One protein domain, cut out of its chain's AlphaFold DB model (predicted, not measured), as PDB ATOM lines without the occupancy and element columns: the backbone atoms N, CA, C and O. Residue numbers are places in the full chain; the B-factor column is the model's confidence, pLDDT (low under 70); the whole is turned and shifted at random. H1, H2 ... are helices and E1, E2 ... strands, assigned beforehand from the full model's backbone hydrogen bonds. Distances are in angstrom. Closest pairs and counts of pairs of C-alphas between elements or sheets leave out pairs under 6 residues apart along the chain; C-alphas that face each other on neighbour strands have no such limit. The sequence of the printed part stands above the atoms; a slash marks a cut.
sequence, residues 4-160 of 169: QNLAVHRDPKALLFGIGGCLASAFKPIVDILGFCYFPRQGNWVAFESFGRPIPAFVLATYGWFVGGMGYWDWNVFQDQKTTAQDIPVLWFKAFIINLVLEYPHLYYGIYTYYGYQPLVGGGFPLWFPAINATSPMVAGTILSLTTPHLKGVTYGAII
ATOM      1  N   GLN A   4     150.769 186.562 220.896       39.06
ATOM      2  CA  GLN A   4     149.961 187.246 221.914       39.06
ATOM      3  C   GLN A   4     149.763 186.388 223.175       39.06
ATOM      4  O   GLN A   4     149.770 186.918 224.283       39.06
ATOM      5  N   ASN A   5     149.687 185.062 223.028       43.78
ATOM      6  CA  ASN A   5     149.552 184.158 224.171       43.78
ATOM      7  C   ASN A   5     150.819 184.113 225.040       43.78
ATOM      8  O   ASN A   5     150.688 183.925 226.238       43.78
ATOM      9  N   LEU A   6     152.012 184.359 224.484       45.69
ATOM     10  CA  LEU A   6     153.275 184.397 225.240       45.69
ATOM     11  C   LEU A   6     153.350 185.572 226.230       45.69
ATOM     12  O   LEU A   6     153.952 185.434 227.289       45.69
ATOM     13  N   ALA A   7     152.748 186.718 225.894       45.50
ATOM     14  CA  ALA A   7     152.811 187.931 226.715       45.50
ATOM     15  C   ALA A   7     151.573 188.137 227.610       45.50
ATOM     16  O   ALA A   7     151.667 188.812 228.633       45.50
ATOM     17  N   VAL A   8     150.415 187.574 227.237       46.38
ATOM     18  CA  VAL A   8     149.115 187.880 227.872       46.38
ATOM     19  C   VAL A   8     148.563 186.716 228.700       46.38
ATOM     20  O   VAL A   8     147.914 186.942 229.721       46.38
ATOM     21  N   HIS A   9     148.849 185.468 228.326       48.62
ATOM     22  CA  HIS A   9     148.372 184.289 229.040       48.62
ATOM     23  C   HIS A   9     149.573 183.559 229.629       48.62
ATOM     24  O   HIS A   9     150.388 183.015 228.899       48.62
ATOM     25  N   ARG A  10     149.703 183.576 230.960       58.31
ATOM     26  CA  ARG A  10     150.728 182.848 231.723       58.31
ATOM     27  C   ARG A  10     150.573 181.334 231.524       58.31
ATOM     28  O   ARG A  10     150.143 180.649 232.443       58.31
ATOM     29  N   ASP A  11     150.849 180.825 230.327       67.62
ATOM     30  CA  ASP A  11     150.749 179.407 230.031       67.62
ATOM     31  C   ASP A  11     151.958 178.705 230.668       67.62
ATOM     32  O   ASP A  11     153.086 178.866 230.184       67.62
ATOM     33  N   PRO A  12     151.759 177.936 231.757       75.50
ATOM     34  CA  PRO A  12     152.856 177.258 232.433       75.50
ATOM     35  C   PRO A  12     153.567 176.272 231.499       75.50
ATOM     36  O   PRO A  12     154.751 176.001 231.694       75.50
ATOM     37  N   LYS A  13     152.897 175.779 230.443       78.38
ATOM     38  CA  LYS A  13     153.491 174.863 229.460       78.38
ATOM     39  C   LYS A  13     154.700 175.487 228.775       78.38
ATOM     40  O   LYS A  13     155.707 174.806 228.647       78.38
ATOM     41  N   ALA A  14     154.667 176.771 228.421       79.94
ATOM     42  CA  ALA A  14     155.811 177.420 227.778       79.94
ATOM     43  C   ALA A  14     157.073 177.380 228.664       79.94
ATOM     44  O   ALA A  14     158.162 177.062 228.186       79.94
ATOM     45  N   LEU A  15     156.917 177.627 229.971       82.56
ATOM     46  CA  LEU A  15     158.013 177.529 230.937       82.56
ATOM     47  C   LEU A  15     158.528 176.089 231.059       82.56
ATOM     48  O   LEU A  15     159.734 175.866 231.115       82.56
ATOM     49  N   LEU A  16     157.624 175.113 231.065       82.25
ATOM     50  CA  LEU A  16     157.961 173.694 231.185       82.25
ATOM     51  C   LEU A  16     158.708 173.172 229.961       82.25
ATOM     52  O   LEU A  16     159.695 172.457 230.109       82.25
ATOM     53  N   PHE A  17     158.295 173.585 228.765       86.81
ATOM     54  CA  PHE A  17     159.051 173.348 227.541       86.81
ATOM     55  C   PHE A  17     160.445 173.973 227.632       86.81
ATOM     56  O   PHE A  17     161.426 173.310 227.308       86.81
ATOM     57  N   GLY A  18     160.553 175.206 228.137       88.12
ATOM     58  CA  GLY A  18     161.840 175.860 228.382       88.12
ATOM     59  C   GLY A  18     162.745 175.065 229.328       88.12
ATOM     60  O   GLY A  18     163.900 174.808 228.998       88.12
ATOM     61  N   ILE A  19     162.218 174.608 230.468       88.88
ATOM     62  CA  ILE A  19     162.950 173.764 231.427       88.88
ATOM     63  C   ILE A  19     163.357 172.436 230.779       88.88
ATOM     64  O   ILE A  19     164.511 172.029 230.903       88.88
ATOM     65  N   GLY A  20     162.449 171.781 230.053       87.12
ATOM     66  CA  GLY A  20     162.737 170.550 229.317       87.12
ATOM     67  C   GLY A  20     163.844 170.740 228.278       87.12
ATOM     68  O   GLY A  20     164.748 169.914 228.189       87.12
ATOM     69  N   GLY A  21     163.838 171.868 227.563       90.69
ATOM     70  CA  GLY A  21     164.922 172.267 226.671       90.69
ATOM     71  C   GLY A  21     166.242 172.440 227.424       90.69
ATOM     72  O   GLY A  21     167.241 171.835 227.042       90.69
ATOM     73  N   CYS A  22     166.254 173.168 228.545       92.19
ATOM     74  CA  CYS A  22     167.444 173.305 229.391       92.19
ATOM     75  C   CYS A  22     167.976 171.942 229.857       92.19
ATOM     76  O   CYS A  22     169.182 171.726 229.829       92.19
ATOM     77  N   LEU A  23     167.113 171.000 230.241       91.81
ATOM     78  CA  LEU A  23     167.526 169.642 230.616       91.81
ATOM     79  C   LEU A  23     168.073 168.852 229.421       91.81
ATOM     80  O   LEU A  23     169.055 168.126 229.567       91.81
ATOM     81  N   ALA A  24     167.505 169.032 228.226       91.25
ATOM     82  CA  ALA A  24     167.997 168.402 227.001       91.25
ATOM     83  C   ALA A  24     169.438 168.820 226.657       91.25
ATOM     84  O   ALA A  24     170.161 168.060 226.012       91.25
ATOM     85  N   SER A  25     169.898 169.978 227.145       92.38
ATOM     86  CA  SER A  25     171.301 170.387 227.010       92.38
ATOM     87  C   SER A  25     172.281 169.406 227.667       92.38
ATOM     88  O   SER A  25     173.432 169.353 227.252       92.38
ATOM     89  N   ALA A  26     171.848 168.559 228.610       91.75
ATOM     90  CA  ALA A  26     172.692 167.511 229.186       91.75
ATOM     91  C   ALA A  26     173.218 166.519 228.128       91.75
ATOM     92  O   ALA A  26     174.278 165.925 228.314       91.75
ATOM     93  N   PHE A  27     172.519 166.377 226.995       91.06
ATOM     94  CA  PHE A  27     172.946 165.558 225.855       91.06
ATOM     95  C   PHE A  27     173.870 166.300 224.880       91.06
ATOM     96  O   PHE A  27     174.440 165.678 223.982       91.06
ATOM     97  N   LYS A  28     174.072 167.613 225.061       92.12
ATOM     98  CA  LYS A  28     174.943 168.438 224.214       92.12
ATOM     99  C   LYS A  28     176.355 167.858 224.036       92.12
ATOM    100  O   LYS A  28     176.782 167.812 222.889       92.12
ATOM    101  N   PRO A  29     177.059 167.347 225.068       93.88
ATOM    102  CA  PRO A  29     178.387 166.754 224.882       93.88
ATOM    103  C   PRO A  29     178.423 165.628 223.843       93.88
ATOM    104  O   PRO A  29     179.374 165.520 223.075       93.88
ATOM    105  N   ILE A  30     177.372 164.803 223.799       93.50
ATOM    106  CA  ILE A  30     177.255 163.699 222.839       93.50
ATOM    107  C   ILE A  30     177.062 164.270 221.434       93.50
ATOM    108  O   ILE A  30     177.762 163.871 220.505       93.50
ATOM    109  N   VAL A  31     176.162 165.246 221.289       92.75
ATOM    110  CA  VAL A  31     175.918 165.940 220.015       92.75
ATOM    111  C   VAL A  31     177.183 166.642 219.515       92.75
ATOM    112  O   VAL A  31     177.479 166.577 218.327       92.75
ATOM    113  N   ASP A  32     177.969 167.251 220.400       93.88
ATOM    114  CA  ASP A  32     179.225 167.925 220.057       93.88
ATOM    115  C   ASP A  32     180.297 166.962 219.567       93.88
ATOM    116  O   ASP A  32     181.037 167.263 218.631       93.88
ATOM    117  N   ILE A  33     180.382 165.776 220.165       94.50
ATOM    118  CA  ILE A  33     181.293 164.737 219.687       94.50
ATOM    119  C   ILE A  33     180.854 164.247 218.304       94.50
ATOM    120  O   ILE A  33     181.680 164.206 217.395       94.50
ATOM    121  N   LEU A  34     179.567 163.939 218.123       92.88
ATOM    122  CA  LEU A  34     179.031 163.434 216.853       92.88
ATOM    123  C   LEU A  34     179.068 164.477 215.727       92.88
ATOM    124  O   LEU A  34     179.283 164.129 214.570       92.88
ATOM    125  N   GLY A  35     178.871 165.753 216.060       92.62
ATOM    126  CA  GLY A  35     178.938 166.876 215.126       92.62
ATOM    127  C   GLY A  35     180.346 167.408 214.888       92.62
ATOM    128  O   GLY A  35     180.518 168.321 214.084       92.62
ATOM    129  N   PHE A  36     181.346 166.874 215.593       94.56
ATOM    130  CA  PHE A  36     182.687 167.443 215.682       94.56
ATOM    131  C   PHE A  36     182.668 168.951 215.994       94.56
ATOM    132  O   PHE A  36     183.383 169.736 215.380       94.56
ATOM    133  N   CYS A  37     181.844 169.360 216.957       93.62
ATOM    134  CA  CYS A  37     181.783 170.717 217.486       93.62
ATOM    135  C   CYS A  37     182.582 170.809 218.792       93.62
ATOM    136  O   CYS A  37     182.601 169.873 219.600       93.62
ATOM    137  N   TYR A  38     183.285 171.920 219.001       94.06
ATOM    138  CA  TYR A  38     184.053 172.148 220.217       94.06
ATOM    139  C   TYR A  38     183.972 173.597 220.688       94.06
ATOM    140  O   TYR A  38     184.337 174.521 219.961       94.06
ATOM    141  N   PHE A  39     183.564 173.764 221.945       93.38
ATOM    142  CA  PHE A  39     183.597 175.028 222.673       93.38
ATOM    143  C   PHE A  39     184.899 175.103 223.484       93.38
ATOM    144  O   PHE A  39     185.125 174.260 224.357       93.38
ATOM    145  N   PRO A  40     185.778 176.089 223.239       91.56
ATOM    146  CA  PRO A  40     186.949 176.305 224.074       91.56
ATOM    147  C   PRO A  40     186.548 176.678 225.501       91.56
ATOM    148  O   PRO A  40     185.639 177.475 225.721       91.56
ATOM    149  N   ARG A  41     187.271 176.150 226.492       92.06
ATOM    150  CA  ARG A  41     187.071 176.530 227.899       92.06
ATOM    151  C   ARG A  41     187.424 178.001 228.152       92.06
ATOM    152  O   ARG A  41     186.771 178.669 228.944       92.06
ATOM    153  N   GLN A  42     188.470 178.502 227.498       90.00
ATOM    154  CA  GLN A  42     188.878 179.901 227.617       90.00
ATOM    155  C   GLN A  42     187.846 180.804 226.935       90.00
ATOM    156  O   GLN A  42     187.446 180.538 225.808       90.00
ATOM    157  N   GLY A  43     187.417 181.861 227.626       85.81
ATOM    158  CA  GLY A  43     186.412 182.801 227.115       85.81
ATOM    159  C   GLY A  43     184.956 182.362 227.308       85.81
ATOM    160  O   GLY A  43     184.062 183.156 227.037       85.81
ATOM    161  N   ASN A  44     184.701 181.158 227.834       90.38
ATOM    162  CA  ASN A  44     183.354 180.650 228.091       90.38
ATOM    163  C   ASN A  44     183.132 180.365 229.582       90.38
ATOM    164  O   ASN A  44     183.966 179.759 230.255       90.38
ATOM    165  N   TRP A  45     181.969 180.754 230.105       93.56
ATOM    166  CA  TRP A  45     181.535 180.333 231.439       93.56
ATOM    167  C   TRP A  45     180.999 178.915 231.361       93.56
ATOM    168  O   TRP A  45     179.935 178.695 230.794       93.56
ATOM    169  N   VAL A  46     181.739 177.951 231.897       95.06
ATOM    170  CA  VAL A  46     181.363 176.535 231.843       95.06
ATOM    171  C   VAL A  46     180.258 176.259 232.862       95.06
ATOM    172  O   VAL A  46     180.444 176.510 234.049       95.06
ATOM    173  N   ALA A  47     179.121 175.732 232.405       94.25
ATOM    174  CA  ALA A  47     178.055 175.267 233.294       94.25
ATOM    175  C   ALA A  47     178.335 173.859 233.817       94.25
ATOM    176  O   ALA A  47     178.208 173.597 235.008       94.25
ATOM    177  N   PHE A  48     178.718 172.953 232.920       94.62
ATOM    178  CA  PHE A  48     179.118 171.595 233.261       94.62
ATOM    179  C   PHE A  48     180.065 171.048 232.196       94.62
ATOM    180  O   PHE A  48     180.176 171.588 231.095       94.62
ATOM    181  N   GLU A  49     180.754 169.964 232.523       94.81
ATOM    182  CA  GLU A  49     181.633 169.268 231.595       94.81
ATOM    183  C   GLU A  49     181.360 167.771 231.657       94.81
ATOM    184  O   GLU A  49     181.223 167.195 232.736       94.81
ATOM    185  N   SER A  50     181.275 167.146 230.489       93.56
ATOM    186  CA  SER A  50     181.168 165.696 230.353       93.56
ATOM    187  C   SER A  50     181.832 165.258 229.051       93.56
ATOM    188  O   SER A  50     181.905 166.042 228.106       93.56
ATOM    189  N   PHE A  51     182.365 164.036 229.000       93.12
ATOM    190  CA  PHE A  51     183.091 163.487 227.840       93.12
ATOM    191  C   PHE A  51     184.213 164.400 227.286       93.12
ATOM    192  O   PHE A  51     184.489 164.400 226.087       93.12
ATOM    193  N   GLY A  52     184.853 165.214 228.137       91.62
ATOM    194  CA  GLY A  52     185.881 166.179 227.711       91.62
ATOM    195  C   GLY A  52     185.339 167.342 226.867       91.62
ATOM    196  O   GLY A  52     186.062 167.921 226.049       91.62
ATOM    197  N   ARG A  53     184.046 167.660 227.008       93.50
ATOM    198  CA  ARG A  53     183.380 168.796 226.365       93.50
ATOM    199  C   ARG A  53     182.896 169.775 227.438       93.50
ATOM    200  O   ARG A  53     181.925 169.464 228.134       93.50
ATOM    201  N   PRO A  54     183.565 170.931 227.610       95.31
ATOM    202  CA  PRO A  54     183.089 171.972 228.510       95.31
ATOM    203  C   PRO A  54     181.893 172.667 227.861       95.31
ATOM    204  O   PRO A  54     182.038 173.320 226.830       95.31
ATOM    205  N   ILE A  55     180.710 172.527 228.452       95.69
ATOM    206  CA  ILE A  55     179.487 173.126 227.921       95.69
ATOM    207  C   ILE A  55     179.311 174.527 228.516       95.69
ATOM    208  O   ILE A  55     179.199 174.661 229.742       95.69
ATOM    209  N   PRO A  56     179.276 175.588 227.688       95.31
ATOM    210  CA  PRO A  56     179.046 176.940 228.176       95.31
ATOM    211  C   PRO A  56     177.642 177.126 228.761       95.31
ATOM    212  O   PRO A  56     176.664 176.567 228.272       95.31
ATOM    213  N   ALA A  57     177.506 177.992 229.759       94.69
ATOM    214  CA  ALA A  57     176.246 178.264 230.441       94.69
ATOM    215  C   ALA A  57     175.174 178.851 229.519       94.69
ATOM    216  O   ALA A  57     173.996 178.531 229.672       94.69
ATOM    217  N   PHE A  58     175.563 179.647 228.518       93.06
ATOM    218  CA  PHE A  58     174.605 180.166 227.540       93.06
ATOM    219  C   PHE A  58     173.963 179.046 226.707       93.06
ATOM    220  O   PHE A  58     172.841 179.220 226.242       93.06
ATOM    221  N   VAL A  59     174.619 177.883 226.565       93.44
ATOM    222  CA  VAL A  59     174.058 176.738 225.836       93.44
ATOM    223  C   VAL A  59     172.815 176.186 226.533       93.44
ATOM    224  O   VAL A  59     171.888 175.742 225.864       93.44
ATOM    225  N   LEU A  60     172.735 176.281 227.865       93.50
ATOM    226  CA  LEU A  60     171.516 175.931 228.601       93.50
ATOM    227  C   LEU A  60     170.337 176.789 228.125       93.50
ATOM    228  O   LEU A  60     169.267 176.269 227.813       93.50
ATOM    229  N   ALA A  61     170.558 178.102 228.020       92.62
ATOM    230  CA  ALA A  61     169.543 179.053 227.586       92.62
ATOM    231  C   ALA A  61     169.180 178.870 226.105       92.62
ATOM    232  O   ALA A  61     167.996 178.906 225.761       92.62
ATOM    233  N   THR A  62     170.162 178.621 225.228       92.75
ATOM    234  CA  THR A  62     169.882 178.371 223.807       92.75
ATOM    235  C   THR A  62     169.112 177.076 223.605       92.75
ATOM    236  O   THR A  62     168.206 177.057 222.784       92.75
ATOM    237  N   TYR A  63     169.384 176.023 224.377       92.75
ATOM    238  CA  TYR A  63     168.594 174.791 224.348       92.75
ATOM    239  C   TYR A  63     167.181 174.988 224.905       92.75
ATOM    240  O   TYR A  63     166.214 174.516 224.302       92.75
ATOM    241  N   GLY A  64     167.038 175.722 226.012       91.81
ATOM    242  CA  GLY A  64     165.732 176.087 226.563       91.81
ATOM    243  C   GLY A  64     164.862 176.826 225.549       91.81
ATOM    244  O   GLY A  64     163.688 176.506 225.373       91.81
ATOM    245  N   TRP A  65     165.450 177.764 224.810       93.38
ATOM    246  CA  TRP A  65     164.740 178.508 223.776       93.38
ATOM    247  C   TRP A  65     164.532 177.712 222.481       93.38
ATOM    248  O   TRP A  65     163.420 177.644 221.965       93.38
ATOM    249  N   PHE A  66     165.590 177.114 221.936       92.94
ATOM    250  CA  PHE A  66     165.545 176.464 220.630       92.94
ATOM    251  C   PHE A  66     164.831 175.119 220.695       92.94
ATOM    252  O   PHE A  66     163.902 174.911 219.939       92.94
ATOM    253  N   VAL A  67     165.202 174.213 221.602       92.69
ATOM    254  CA  VAL A  67     164.527 172.908 221.708       92.69
ATOM    255  C   VAL A  67     163.191 173.064 222.432       92.69
ATOM    256  O   VAL A  67     162.171 172.565 221.964       92.69
ATOM    257  N   GLY A  68     163.189 173.790 223.552       90.00
ATOM    258  CA  GLY A  68     161.989 174.014 224.352       90.00
ATOM    259  C   GLY A  68     161.005 174.973 223.686       90.00
ATOM    260  O   GLY A  68     159.898 174.582 223.326       90.00
ATOM    261  N   GLY A  69     161.404 176.228 223.499       89.81
ATOM    262  CA  GLY A  69     160.551 177.280 222.937       89.81
ATOM    263  C   GLY A  69     160.020 176.975 221.532       89.81
ATOM    264  O   GLY A  69     158.814 177.105 221.309       89.81
ATOM    265  N   MET A  70     160.860 176.509 220.598       92.38
ATOM    266  CA  MET A  70     160.349 176.070 219.286       92.38
ATOM    267  C   MET A  70     159.530 174.787 219.401       92.38
ATOM    268  O   MET A  70     158.509 174.682 218.736       92.38
ATOM    269  N   GLY A  71     159.898 173.849 220.281       92.00
ATOM    270  CA  GLY A  71     159.085 172.655 220.520       92.00
ATOM    271  C   GLY A  71     157.682 172.991 221.034       92.00
ATOM    272  O   GLY A  71     156.712 172.349 220.639       92.00
ATOM    273  N   TYR A  72     157.545 174.036 221.855       89.75
ATOM    274  CA  TYR A  72     156.249 174.556 222.295       89.75
ATOM    275  C   TYR A  72     155.468 175.179 221.136       89.75
ATOM    276  O   TYR A  72     154.249 175.021 221.041       89.75
ATOM    277  N   TRP A  73     156.155 175.891 220.242       90.88
ATOM    278  CA  TRP A  73     155.531 176.415 219.034       90.88
ATOM    279  C   TRP A  73     155.035 175.272 218.137       90.88
ATOM    280  O   TRP A  73     153.850 175.253 217.801       90.88
ATOM    281  N   ASP A  74     155.879 174.290 217.833       91.38
ATOM    282  CA  ASP A  74     155.521 173.119 217.027       91.38
ATOM    283  C   ASP A  74     154.355 172.350 217.659       91.38
ATOM    284  O   ASP A  74     153.387 172.017 216.979       91.38
ATOM    285  N   TRP A  75     154.377 172.159 218.983       90.25
ATOM    286  CA  TRP A  75     153.272 171.553 219.726       90.25
ATOM    287  C   TRP A  75     151.949 172.301 219.524       90.25
ATOM    288  O   TRP A  75     150.940 171.660 219.236       90.25
ATOM    289  N   ASN A  76     151.946 173.636 219.627       89.00
ATOM    290  CA  ASN A  76     150.747 174.448 219.392       89.00
ATOM    291  C   ASN A  76     150.248 174.342 217.952       89.00
ATOM    292  O   ASN A  76     149.038 174.309 217.738       89.00
ATOM    293  N   VAL A  77     151.159 174.288 216.976       90.81
ATOM    294  CA  VAL A  77     150.787 174.057 215.576       90.81
ATOM    295  C   VAL A  77     150.122 172.687 215.450       90.81
ATOM    296  O   VAL A  77     149.037 172.597 214.901       90.81
ATOM    297  N   PHE A  78     150.667 171.638 216.065       89.88
ATOM    298  CA  PHE A  78     150.064 170.301 216.019       89.88
ATOM    299  C   PHE A  78     148.702 170.182 216.718       89.88
ATOM    300  O   PHE A  78     147.972 169.237 216.427       89.88
ATOM    301  N   GLN A  79     148.349 171.096 217.628       86.94
ATOM    302  CA  GLN A  79     147.010 171.128 218.231       86.94
ATOM    303  C   GLN A  79     145.968 171.828 217.342       86.94
ATOM    304  O   GLN A  79     144.769 171.715 217.605       86.94
ATOM    305  N   ASP A  80     146.387 172.570 216.313       88.38
ATOM    306  CA  ASP A  80     145.465 173.242 215.400       88.38
ATOM    307  C   ASP A  80     144.861 172.223 214.422       88.38
ATOM    308  O   ASP A  80     145.565 171.565 213.659       88.38
ATOM    309  N   GLN A  81     143.530 172.109 214.402       86.56
ATOM    310  CA  GLN A  81     142.818 171.200 213.494       86.56
ATOM    311  C   GLN A  81     143.018 171.538 212.010       86.56
ATOM    312  O   GLN A  81     142.711 170.718 211.147       86.56
ATOM    313  N   LYS A  82     143.505 172.744 211.699       91.50
ATOM    314  CA  LYS A  82     143.834 173.163 210.333       91.50
ATOM    315  C   LYS A  82     145.214 172.703 209.884       91.50
ATOM    316  O   LYS A  82     145.521 172.847 208.703       91.50
ATOM    317  N   THR A  83     146.045 172.196 210.792       89.75
ATOM    318  CA  THR A  83     147.392 171.752 210.455       89.75
ATOM    319  C   THR A  83     147.350 170.496 209.601       89.75
ATOM    320  O   THR A  83     146.657 169.521 209.889       89.75
ATOM    321  N   THR A  84     148.119 170.534 208.522       92.50
ATOM    322  CA  THR A  84     148.223 169.469 207.532       92.50
ATOM    323  C   THR A  84     149.659 168.962 207.442       92.50
ATOM    324  O   THR A  84     150.603 169.590 207.919       92.50
ATOM    325  N   ALA A  85     149.861 167.835 206.758       90.06
ATOM    326  CA  ALA A  85     151.202 167.305 206.505       90.06
ATOM    327  C   ALA A  85     152.114 168.290 205.741       90.06
ATOM    328  O   ALA A  85     153.336 168.195 205.839       90.06
ATOM    329  N   GLN A  86     151.540 169.255 205.011       92.44
ATOM    330  CA  GLN A  86     152.292 170.280 204.282       92.44
ATOM    331  C   GLN A  86     152.945 171.317 205.206       92.44
ATOM    332  O   GLN A  86     153.891 171.985 204.794       92.44
ATOM    333  N   ASP A  87     152.499 171.422 206.460       92.62
ATOM    334  CA  ASP A  87     153.090 172.338 207.437       92.62
ATOM    335  C   ASP A  87     154.404 171.794 208.019       92.62
ATOM    336  O   ASP A  87     155.252 172.568 208.463       92.62
ATOM    337  N   ILE A  88     154.625 170.475 207.969       93.25
ATOM    338  CA  ILE A  88     155.805 169.821 208.557       93.25
ATOM    339  C   ILE A  88     157.118 170.314 207.918       93.25
ATOM    340  O   ILE A  88     157.995 170.760 208.664       93.25
ATOM    341  N   PRO A  89     157.281 170.335 206.577       96.00
ATOM    342  CA  PRO A  89     158.480 170.903 205.959       96.00
ATOM    343  C   PRO A  89     158.649 172.400 206.240       96.00
ATOM    344  O   PRO A  89     159.774 172.889 206.311       96.00
ATOM    345  N   VAL A  90     157.548 173.137 206.426       95.19
ATOM    346  CA  VAL A  90     157.582 174.577 206.729       95.19
ATOM    347  C   VAL A  90     158.103 174.826 208.144       95.19
ATOM    348  O   VAL A  90     158.916 175.730 208.337       95.19
ATOM    349  N   LEU A  91     157.669 174.035 209.131       94.62
ATOM    350  CA  LEU A  91     158.185 174.103 210.504       94.62
ATOM    351  C   LEU A  91     159.672 173.757 210.544       94.62
ATOM    352  O   LEU A  91     160.464 174.525 211.092       94.62
ATOM    353  N   TRP A  92     160.059 172.675 209.864       96.69
ATOM    354  CA  TRP A  92     161.459 172.288 209.731       96.69
ATOM    355  C   TRP A  92     162.302 173.413 209.119       96.69
ATOM    356  O   TRP A  92     163.331 173.794 209.675       96.69
ATOM    357  N   PHE A  93     161.846 174.006 208.011       97.00
ATOM    358  CA  PHE A  93     162.586 175.071 207.336       97.00
ATOM    359  C   PHE A  93     162.714 176.326 208.208       97.00
ATOM    360  O   PHE A  93     163.774 176.947 208.254       97.00
ATOM    361  N   LYS A  94     161.672 176.686 208.967       95.75
ATOM    362  CA  LYS A  94     161.746 177.784 209.944       95.75
ATOM    363  C   LYS A  94     162.779 177.500 211.030       95.75
ATOM    364  O   LYS A  94     163.605 178.366 211.311       95.75
ATOM    365  N   ALA A  95     162.759 176.300 211.612       95.38
ATOM    366  CA  ALA A  95     163.730 175.894 212.624       95.38
ATOM    367  C   ALA A  95     165.160 175.883 212.066       95.38
ATOM    368  O   ALA A  95     166.076 176.357 212.735       95.38
ATOM    369  N   PHE A  96     165.342 175.439 210.821       96.50
ATOM    370  CA  PHE A  96     166.615 175.482 210.108       96.50
ATOM    371  C   PHE A  96     167.145 176.915 209.968       96.50
ATOM    372  O   PHE A  96     168.261 177.196 210.398       96.50
ATOM    373  N   ILE A  97     166.338 177.844 209.444       96.69
ATOM    374  CA  ILE A  97     166.738 179.252 209.285       96.69
ATOM    375  C   ILE A  97     167.051 179.901 210.638       96.69
ATOM    376  O   ILE A  97     168.050 180.606 210.763       96.69
ATOM    377  N   ILE A  98     166.242 179.638 211.667       95.44
ATOM    378  CA  ILE A  98     166.497 180.142 213.022       95.44
ATOM    379  C   ILE A  98     167.817 179.589 213.565       95.44
ATOM    380  O   ILE A  98     168.596 180.345 214.141       95.44
ATOM    381  N   ASN A  99     168.107 178.303 213.348       94.88
ATOM    382  CA  ASN A  99     169.368 177.706 213.772       94.88
ATOM    383  C   ASN A  99     170.563 178.350 213.052       94.88
ATOM    384  O   ASN A  99     171.540 178.694 213.708       94.88
ATOM    385  N   LEU A 100     170.455 178.618 211.743       94.81
ATOM    386  CA  LEU A 100     171.485 179.351 210.999       94.81
ATOM    387  C   LEU A 100     171.748 180.737 211.598       94.81
ATOM    388  O   LEU A 100     172.902 181.092 211.827       94.81
ATOM    389  N   VAL A 101     170.693 181.508 211.868       94.31
ATOM    390  CA  VAL A 101     170.809 182.857 212.448       94.31
ATOM    391  C   VAL A 101     171.424 182.815 213.845       94.31
ATOM    392  O   VAL A 101     172.190 183.709 214.197       94.31
ATOM    393  N   LEU A 102     171.117 181.784 214.635       91.75
ATOM    394  CA  LEU A 102     171.706 181.605 215.957       91.75
ATOM    395  C   LEU A 102     173.177 181.197 215.879       91.75
ATOM    396  O   LEU A 102     173.974 181.715 216.647       91.75
ATOM    397  N   GLU A 103     173.565 180.306 214.974       92.19
ATOM    398  CA  GLU A 103     174.910 179.714 214.973       92.19
ATOM    399  C   GLU A 103     175.947 180.566 214.223       92.19
ATOM    400  O   GLU A 103     177.053 180.767 214.727       92.19
ATOM    401  N   TYR A 104     175.604 181.139 213.061       93.25
ATOM    402  CA  TYR A 104     176.569 181.877 212.230       93.25
ATOM    403  C   TYR A 104     177.311 183.004 212.967       93.25
ATOM    404  O   TYR A 104     178.534 183.075 212.831       93.25
ATOM    405  N   PRO A 105     176.647 183.874 213.757       92.69
ATOM    406  CA  PRO A 105     177.345 184.929 214.487       92.69
ATOM    407  C   PRO A 105     178.361 184.365 215.481       92.69
ATOM    408  O   PRO A 105     179.495 184.830 215.541       92.69
ATOM    409  N   HIS A 106     177.984 183.336 216.238       90.75
ATOM    410  CA  HIS A 106     178.847 182.760 217.266       90.75
ATOM    411  C   HIS A 106     180.043 182.025 216.653       90.75
ATOM    412  O   HIS A 106     181.154 182.122 217.179       90.75
ATOM    413  N   LEU A 107     179.829 181.355 215.517       92.12
ATOM    414  CA  LEU A 107     180.897 180.739 214.737       92.12
ATOM    415  C   LEU A 107     181.856 181.795 214.168       92.12
ATOM    416  O   LEU A 107     183.070 181.627 214.257       92.12
ATOM    417  N   TYR A 108     181.333 182.910 213.648       92.00
ATOM    418  CA  TYR A 108     182.145 184.024 213.145       92.00
ATOM    419  C   TYR A 108     183.032 184.642 214.238       92.00
ATOM    420  O   TYR A 108     184.196 184.949 213.987       92.00
ATOM    421  N   TYR A 109     182.519 184.770 215.467       91.06
ATOM    422  CA  TYR A 109     183.294 185.239 216.624       91.06
ATOM    423  C   TYR A 109     184.196 184.163 217.254       91.06
ATOM    424  O   TYR A 109     184.875 184.444 218.240       91.06
ATOM    425  N   GLY A 110     184.216 182.939 216.716       90.25
ATOM    426  CA  GLY A 110     185.068 181.856 217.209       90.25
ATOM    427  C   GLY A 110     184.702 181.355 218.607       90.25
ATOM    428  O   GLY A 110     185.555 180.804 219.302       90.25
ATOM    429  N   ILE A 111     183.445 181.531 219.037       92.00
ATOM    430  CA  ILE A 111     182.956 181.049 220.344       92.00
ATOM    431  C   ILE A 111     183.041 179.517 220.423       92.00
ATOM    432  O   ILE A 111     183.240 178.950 221.498       92.00
ATOM    433  N   TYR A 112     182.914 178.857 219.274       92.00
ATOM    434  CA  TYR A 112     183.167 177.440 219.065       92.00
ATOM    435  C   TYR A 112     183.626 177.196 217.634       92.00
ATOM    436  O   TYR A 112     183.583 178.088 216.789       92.00
ATOM    437  N   THR A 113     184.074 175.973 217.372       92.81
ATOM    438  CA  THR A 113     184.542 175.557 216.054       92.81
ATOM    439  C   THR A 113     184.036 174.168 215.696       92.81
ATOM    440  O   THR A 113     183.838 173.325 216.577       92.81
ATOM    441  N   TYR A 114     183.867 173.928 214.397       93.94
ATOM    442  CA  TYR A 114     183.685 172.591 213.846       93.94
ATOM    443  C   TYR A 114     185.037 172.070 213.355       93.94
ATOM    444  O   TYR A 114     185.724 172.734 212.580       93.94
ATOM    445  N   TYR A 115     185.433 170.887 213.818       93.31
ATOM    446  CA  TYR A 115     186.682 170.228 213.445       93.31
ATOM    447  C   TYR A 115     186.419 168.977 212.599       93.31
ATOM    448  O   TYR A 115     185.280 168.551 212.408       93.31
ATOM    449  N   GLY A 116     187.493 168.393 212.068       92.38
ATOM    450  CA  GLY A 116     187.407 167.222 211.200       92.38
ATOM    451  C   GLY A 116     186.803 167.527 209.826       92.38
ATOM    452  O   GLY A 116     186.633 168.680 209.431       92.38
ATOM    453  N   TYR A 117     186.523 166.467 209.072       93.56
ATOM    454  CA  TYR A 117     185.864 166.589 207.776       93.56
ATOM    455  C   TYR A 117     184.370 166.865 207.961       93.56
ATOM    456  O   TYR A 117     183.688 166.150 208.690       93.56
ATOM    457  N   GLN A 118     183.870 167.876 207.253       94.38
ATOM    458  CA  GLN A 118     182.480 168.305 207.301       94.38
ATOM    459  C   GLN A 118     181.906 168.366 205.877       94.38
ATOM    460  O   GLN A 118     182.475 169.061 205.030       94.38
ATOM    461  N   PRO A 119     180.800 167.665 205.570       92.19
ATOM    462  CA  PRO A 119     180.116 167.820 204.289       92.19
ATOM    463  C   PRO A 119     179.307 169.130 204.244       92.19
ATOM    464  O   PRO A 119     178.991 169.712 205.277       92.19
ATOM    465  N   LEU A 120     178.928 169.588 203.043       92.81
ATOM    466  CA  LEU A 120     178.000 170.720 202.837       92.81
ATOM    467  C   LEU A 120     178.374 172.003 203.612       92.81
ATOM    468  O   LEU A 120     177.528 172.626 204.251       92.81
ATOM    469  N   VAL A 121     179.647 172.397 203.576       92.81
ATOM    470  CA  VAL A 121     180.128 173.594 204.281       92.81
ATOM    471  C   VAL A 121     179.792 174.855 203.487       92.81
ATOM    472  O   VAL A 121     180.208 175.002 202.339       92.81
ATOM    473  N   GLY A 122     179.084 175.791 204.118       90.75
ATOM    474  CA  GLY A 122     178.854 177.143 203.613       90.75
ATOM    475  C   GLY A 122     179.415 178.163 204.599       90.75
ATOM    476  O   GLY A 122     179.103 178.102 205.781       90.75
ATOM    477  N   GLY A 123     180.291 179.067 204.151       86.12
ATOM    478  CA  GLY A 123     180.846 180.121 205.018       86.12
ATOM    479  C   GLY A 123     181.567 179.614 206.278       86.12
ATOM    480  O   GLY A 123     181.556 180.296 207.295       86.12
ATOM    481  N   GLY A 124     182.145 178.406 206.236       85.50
ATOM    482  CA  GLY A 124     182.783 177.757 207.391       85.50
ATOM    483  C   GLY A 124     181.831 176.974 208.304       85.50
ATOM    484  O   GLY A 124     182.301 176.274 209.196       85.50
ATOM    485  N   PHE A 125     180.517 177.026 208.063       91.50
ATOM    486  CA  PHE A 125     179.511 176.299 208.836       91.50
ATOM    487  C   PHE A 125     179.037 175.035 208.087       91.50
ATOM    488  O   PHE A 125     178.543 175.151 206.960       91.50
ATOM    489  N   PRO A 126     179.156 173.819 208.659       94.69
ATOM    490  CA  PRO A 126     178.487 172.623 208.136       94.69
ATOM    491  C   PRO A 126     176.961 172.772 208.095       94.69
ATOM    492  O   PRO A 126     176.303 172.644 209.122       94.69
ATOM    493  N   LEU A 127     176.369 172.957 206.912       94.62
ATOM    494  CA  LEU A 127     174.920 173.177 206.761       94.62
ATOM    495  C   LEU A 127     174.070 171.931 207.054       94.62
ATOM    496  O   LEU A 127     172.866 172.042 207.283       94.62
ATOM    497  N   TRP A 128     174.671 170.741 207.087       94.12
ATOM    498  CA  TRP A 128     173.975 169.516 207.488       94.12
ATOM    499  C   TRP A 128     173.622 169.508 208.985       94.12
ATOM    500  O   TRP A 128     172.612 168.930 209.382       94.12
ATOM    501  N   PHE A 129     174.427 170.168 209.818       93.25
ATOM    502  CA  PHE A 129     174.231 170.213 211.263       93.25
ATOM    503  C   PHE A 129     172.951 170.975 211.672       93.25
ATOM    504  O   PHE A 129     172.108 170.382 212.348       93.25
ATOM    505  N   PRO A 130     172.702 172.221 211.209       93.69
ATOM    506  CA  PRO A 130     171.443 172.923 211.461       93.69
ATOM    507  C   PRO A 130     170.232 172.191 210.867       93.69
ATOM    508  O   PRO A 130     169.145 172.252 211.437       93.69
ATOM    509  N   ALA A 131     170.407 171.464 209.755       94.50
ATOM    510  CA  ALA A 131     169.348 170.664 209.134       94.50
ATOM    511  C   ALA A 131     168.871 169.515 210.038       94.50
ATOM    512  O   ALA A 131     167.667 169.277 210.147       94.50
ATOM    513  N   ILE A 132     169.795 168.839 210.724       94.00
ATOM    514  CA  ILE A 132     169.456 167.813 211.718       94.00
ATOM    515  C   ILE A 132     168.959 168.462 213.013       94.00
ATOM    516  O   ILE A 132     167.953 168.036 213.568       94.00
ATOM    517  N   ASN A 133     169.581 169.546 213.480       93.25
ATOM    518  CA  ASN A 133     169.123 170.228 214.696       93.25
ATOM    519  C   ASN A 133     167.681 170.730 214.583       93.25
ATOM    520  O   ASN A 133     166.945 170.675 215.567       93.25
ATOM    521  N   ALA A 134     167.256 171.155 213.392       94.25
ATOM    522  CA  ALA A 134     165.890 171.582 213.117       94.25
ATOM    523  C   ALA A 134     164.831 170.499 213.397       94.25
ATOM    524  O   ALA A 134     163.682 170.841 213.661       94.25
ATOM    525  N   THR A 135     165.191 169.209 213.413       93.81
ATOM    526  CA  THR A 135     164.243 168.139 213.769       93.81
ATOM    527  C   THR A 135     164.032 168.009 215.276       93.81
ATOM    528  O   THR A 135     163.016 167.472 215.703       93.81
ATOM    529  N   SER A 136     164.969 168.488 216.100       92.19
ATOM    530  CA  SER A 136     164.903 168.368 217.565       92.19
ATOM    531  C   SER A 136     163.656 169.020 218.183       92.19
ATOM    532  O   SER A 136     162.954 168.331 218.928       92.19
ATOM    533  N   PRO A 137     163.322 170.297 217.892       91.88
ATOM    534  CA  PRO A 137     162.099 170.901 218.421       91.88
ATOM    535  C   PRO A 137     160.832 170.211 217.909       91.88
ATOM    536  O   PRO A 137     159.903 170.000 218.687       91.88
ATOM    537  N   MET A 138     160.832 169.746 216.658       91.69
ATOM    538  CA  MET A 138     159.690 169.030 216.088       91.69
ATOM    539  C   MET A 138     159.433 167.724 216.836       91.69
ATOM    540  O   MET A 138     158.301 167.449 217.221       91.69
ATOM    541  N   VAL A 139     160.487 166.945 217.110       91.06
ATOM    542  CA  VAL A 139     160.394 165.715 217.908       91.06
ATOM    543  C   VAL A 139     159.895 166.021 219.320       91.06
ATOM    544  O   VAL A 139     159.006 165.324 219.808       91.06
ATOM    545  N   ALA A 140     160.398 167.081 219.962       87.31
ATOM    546  CA  ALA A 140     159.922 167.501 221.279       87.31
ATOM    547  C   ALA A 140     158.420 167.846 221.262       87.31
ATOM    548  O   ALA A 140     157.656 167.353 222.099       87.31
ATOM    549  N   GLY A 141     157.975 168.627 220.273       87.31
ATOM    550  CA  GLY A 141     156.570 168.978 220.078       87.31
ATOM    551  C   GLY A 141     155.690 167.762 219.775       87.31
ATOM    552  O   GLY A 141     154.595 167.642 220.325       87.31
ATOM    553  N   THR A 142     156.169 166.817 218.960       88.25
ATOM    554  CA  THR A 142     155.453 165.575 218.633       88.25
ATOM    555  C   THR A 142     155.307 164.668 219.851       88.25
ATOM    556  O   THR A 142     154.195 164.230 220.137       88.25
ATOM    557  N   ILE A 143     156.387 164.411 220.600       86.62
ATOM    558  CA  ILE A 143     156.341 163.579 221.814       86.62
ATOM    559  C   ILE A 143     155.313 164.140 222.791       86.62
ATOM    560  O   ILE A 143     154.492 163.390 223.325       86.62
ATOM    561  N   LEU A 144     155.306 165.457 222.999       83.75
ATOM    562  CA  LEU A 144     154.329 166.074 223.887       83.75
ATOM    563  C   LEU A 144     152.919 166.068 223.303       83.75
ATOM    564  O   LEU A 144     151.982 165.817 224.052       83.75
ATOM    565  N   SER A 145     152.738 166.234 221.994       84.12
ATOM    566  CA  SER A 145     151.418 166.105 221.359       84.12
ATOM    567  C   SER A 145     150.823 164.708 221.571       84.12
ATOM    568  O   SER A 145     149.657 164.576 221.929       84.12
ATOM    569  N   LEU A 146     151.649 163.665 221.451       85.00
ATOM    570  CA  LEU A 146     151.231 162.276 221.644       85.00
ATOM    571  C   LEU A 146     151.010 161.915 223.114       85.00
ATOM    572  O   LEU A 146     150.129 161.121 223.421       85.00
ATOM    573  N   THR A 147     151.795 162.474 224.033       80.19
ATOM    574  CA  THR A 147     151.705 162.129 225.461       80.19
ATOM    575  C   THR A 147     150.672 162.962 226.212       80.19
ATOM    576  O   THR A 147     150.041 162.438 227.127       80.19
ATOM    577  N   THR A 148     150.420 164.214 225.809       76.25
ATOM    578  CA  THR A 148     149.472 165.129 226.481       76.25
ATOM    579  C   THR A 148     148.083 164.510 226.729       76.25
ATOM    580  O   THR A 148     147.604 164.621 227.856       76.25
ATOM    581  N   PRO A 149     147.442 163.795 225.776       74.56
ATOM    582  CA  PRO A 149     146.139 163.155 226.000       74.56
ATOM    583  C   PRO A 149     146.154 162.031 227.052       74.56
ATOM    584  O   PRO A 149     145.114 161.692 227.622       74.56
ATOM    585  N   HIS A 150     147.321 161.430 227.296       72.00
ATOM    586  CA  HIS A 150     147.505 160.301 228.210       72.00
ATOM    587  C   HIS A 150     147.964 160.720 229.607       72.00
ATOM    588  O   HIS A 150     147.810 159.957 230.563       72.00
ATOM    589  N   LEU A 151     148.499 161.930 229.755       65.19
ATOM    590  CA  LEU A 151     148.860 162.464 231.058       65.19
ATOM    591  C   LEU A 151     147.558 162.800 231.818       65.19
ATOM    592  O   LEU A 151     146.708 163.542 231.344       65.19
ATOM    593  N   LYS A 152     147.349 162.223 233.009       54.56
ATOM    594  CA  LYS A 152     146.254 162.580 233.938       54.56
ATOM    595  C   LYS A 152     146.809 162.704 235.361       54.56
ATOM    596  O   LYS A 152     147.642 161.894 235.770       54.56
ATOM    597  N   GLY A 153     146.339 163.693 236.129       54.88
ATOM    598  CA  GLY A 153     146.589 163.805 237.577       54.88
ATOM    599  C   GLY A 153     148.064 163.956 237.986       54.88
ATOM    600  O   GLY A 153     148.783 164.790 237.453       54.88
ATOM    601  N   VAL A 154     148.539 163.163 238.952       45.75
ATOM    602  CA  VAL A 154     149.900 163.260 239.539       45.75
ATOM    603  C   VAL A 154     151.020 163.006 238.507       45.75
ATOM    604  O   VAL A 154     152.119 163.538 238.636       45.75
ATOM    605  N   THR A 155     150.716 162.290 237.420       49.78
ATOM    606  CA  THR A 155     151.591 162.073 236.249       49.78
ATOM    607  C   THR A 155     151.827 163.344 235.427       49.78
ATOM    608  O   THR A 155     152.881 163.484 234.817       49.78
ATOM    609  N   TYR A 156     150.880 164.294 235.451       48.38
ATOM    610  CA  TYR A 156     151.128 165.664 234.992       48.38
ATOM    611  C   TYR A 156     152.184 166.298 235.914       48.38
ATOM    612  O   TYR A 156     153.200 166.770 235.435       48.38
ATOM    613  N   GLY A 157     152.015 166.196 237.238       41.59
ATOM    614  CA  GLY A 157     152.900 166.785 238.257       41.59
ATOM    615  C   GLY A 157     154.362 166.314 238.261       41.59
ATOM    616  O   GLY A 157     155.246 167.107 238.568       41.59
ATOM    617  N   ALA A 158     154.635 165.057 237.894       47.34
ATOM    618  CA  ALA A 158     155.998 164.505 237.861       47.34
ATOM    619  C   ALA A 158     156.869 165.069 236.718       47.34
ATOM    620  O   ALA A 158     158.093 165.036 236.806       47.34
ATOM    621  N   ILE A 159     156.241 165.608 235.667       51.88
ATOM    622  CA  ILE A 159     156.901 166.340 234.570       51.88
ATOM    623  C   ILE A 159     156.628 167.857 234.694       51.88
ATOM    624  O   ILE A 159     157.369 168.679 234.160       51.88
ATOM    625  N   ILE A 160     155.574 168.240 235.426       55.72
ATOM    626  CA  ILE A 160     155.003 169.588 235.501       55.72
ATOM    627  C   ILE A 160     154.824 169.978 236.967       55.72
ATOM    628  O   ILE A 160     153.723 169.973 237.521       55.72
TER     629      ILE A 160
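This is residues 4 to 160 of the 169 residues of an uncharacterized protein of Fusarium sp. AF-8 (UniProt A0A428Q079). The long helix H3 runs through the middle; the kinked H2 and the shorter H6 cross it steeply, while H4 runs back opposite to it. The small hairpin of E1 and E2 packs where H3 begins, H5 crosses H4, and the short H1 and H7 lie far out at the other end. The printed part has 157 residues, mostly helix, in the order H1 H2 E1 E2 H3 H4 H5 H6 H7. It is compact, with a radius of gyration of the C-alphas of 16.8 A and spans of 46 by 34 by 28 A.

H1, residues 4 to 8, is close to but not clearly touching H2, residues 12 to 34, with C-alphas 6 and 14 closest at 7.8 A. E1, residues 46 to 50, and E2, residues 53 to 56, form an antiparallel hairpin, N 47 and O 55 within hydrogen-bond range at 2.9 A. H3, residues 57 to 79, touches H2 at a steep tilt of 58 degrees, C-alphas 21 and 64 closest at 3.9 A. H4, residues 87 to 108, forms a helical hairpin with H3 but only just touches it, with 3 pairs of C-alphas within 8 A, closest 74 and 91 at 7.1 A. H5, residues 128 to 133, touches H4, C-alphas 96 and 131 closest at 5.6 A. H6, residues 135 to 147, touches H3, C-alphas 71 and 137 closest at 4.1 A; H7, residues 154 to 157, is apart from H6. O i to N i+4 pairs are within hydrogen-bond range throughout H1, H5 and H6, in 14 of 19 in H2, 18 of 19 in H3 and 16 of 18 in H4; H7 is too short for one.

H2 measures 33.5 A, H3 32.5 A and H4 31.8 A. C-alpha 4 is at (149.961, 187.246, 221.914), C-alpha 157 at (152.900, 166.785, 238.257).

The printed part has no cut; the links H2 to E1 and H4 to H5 are long. pLDDT is under 70 in residues 4 to 11 and 151 to 160.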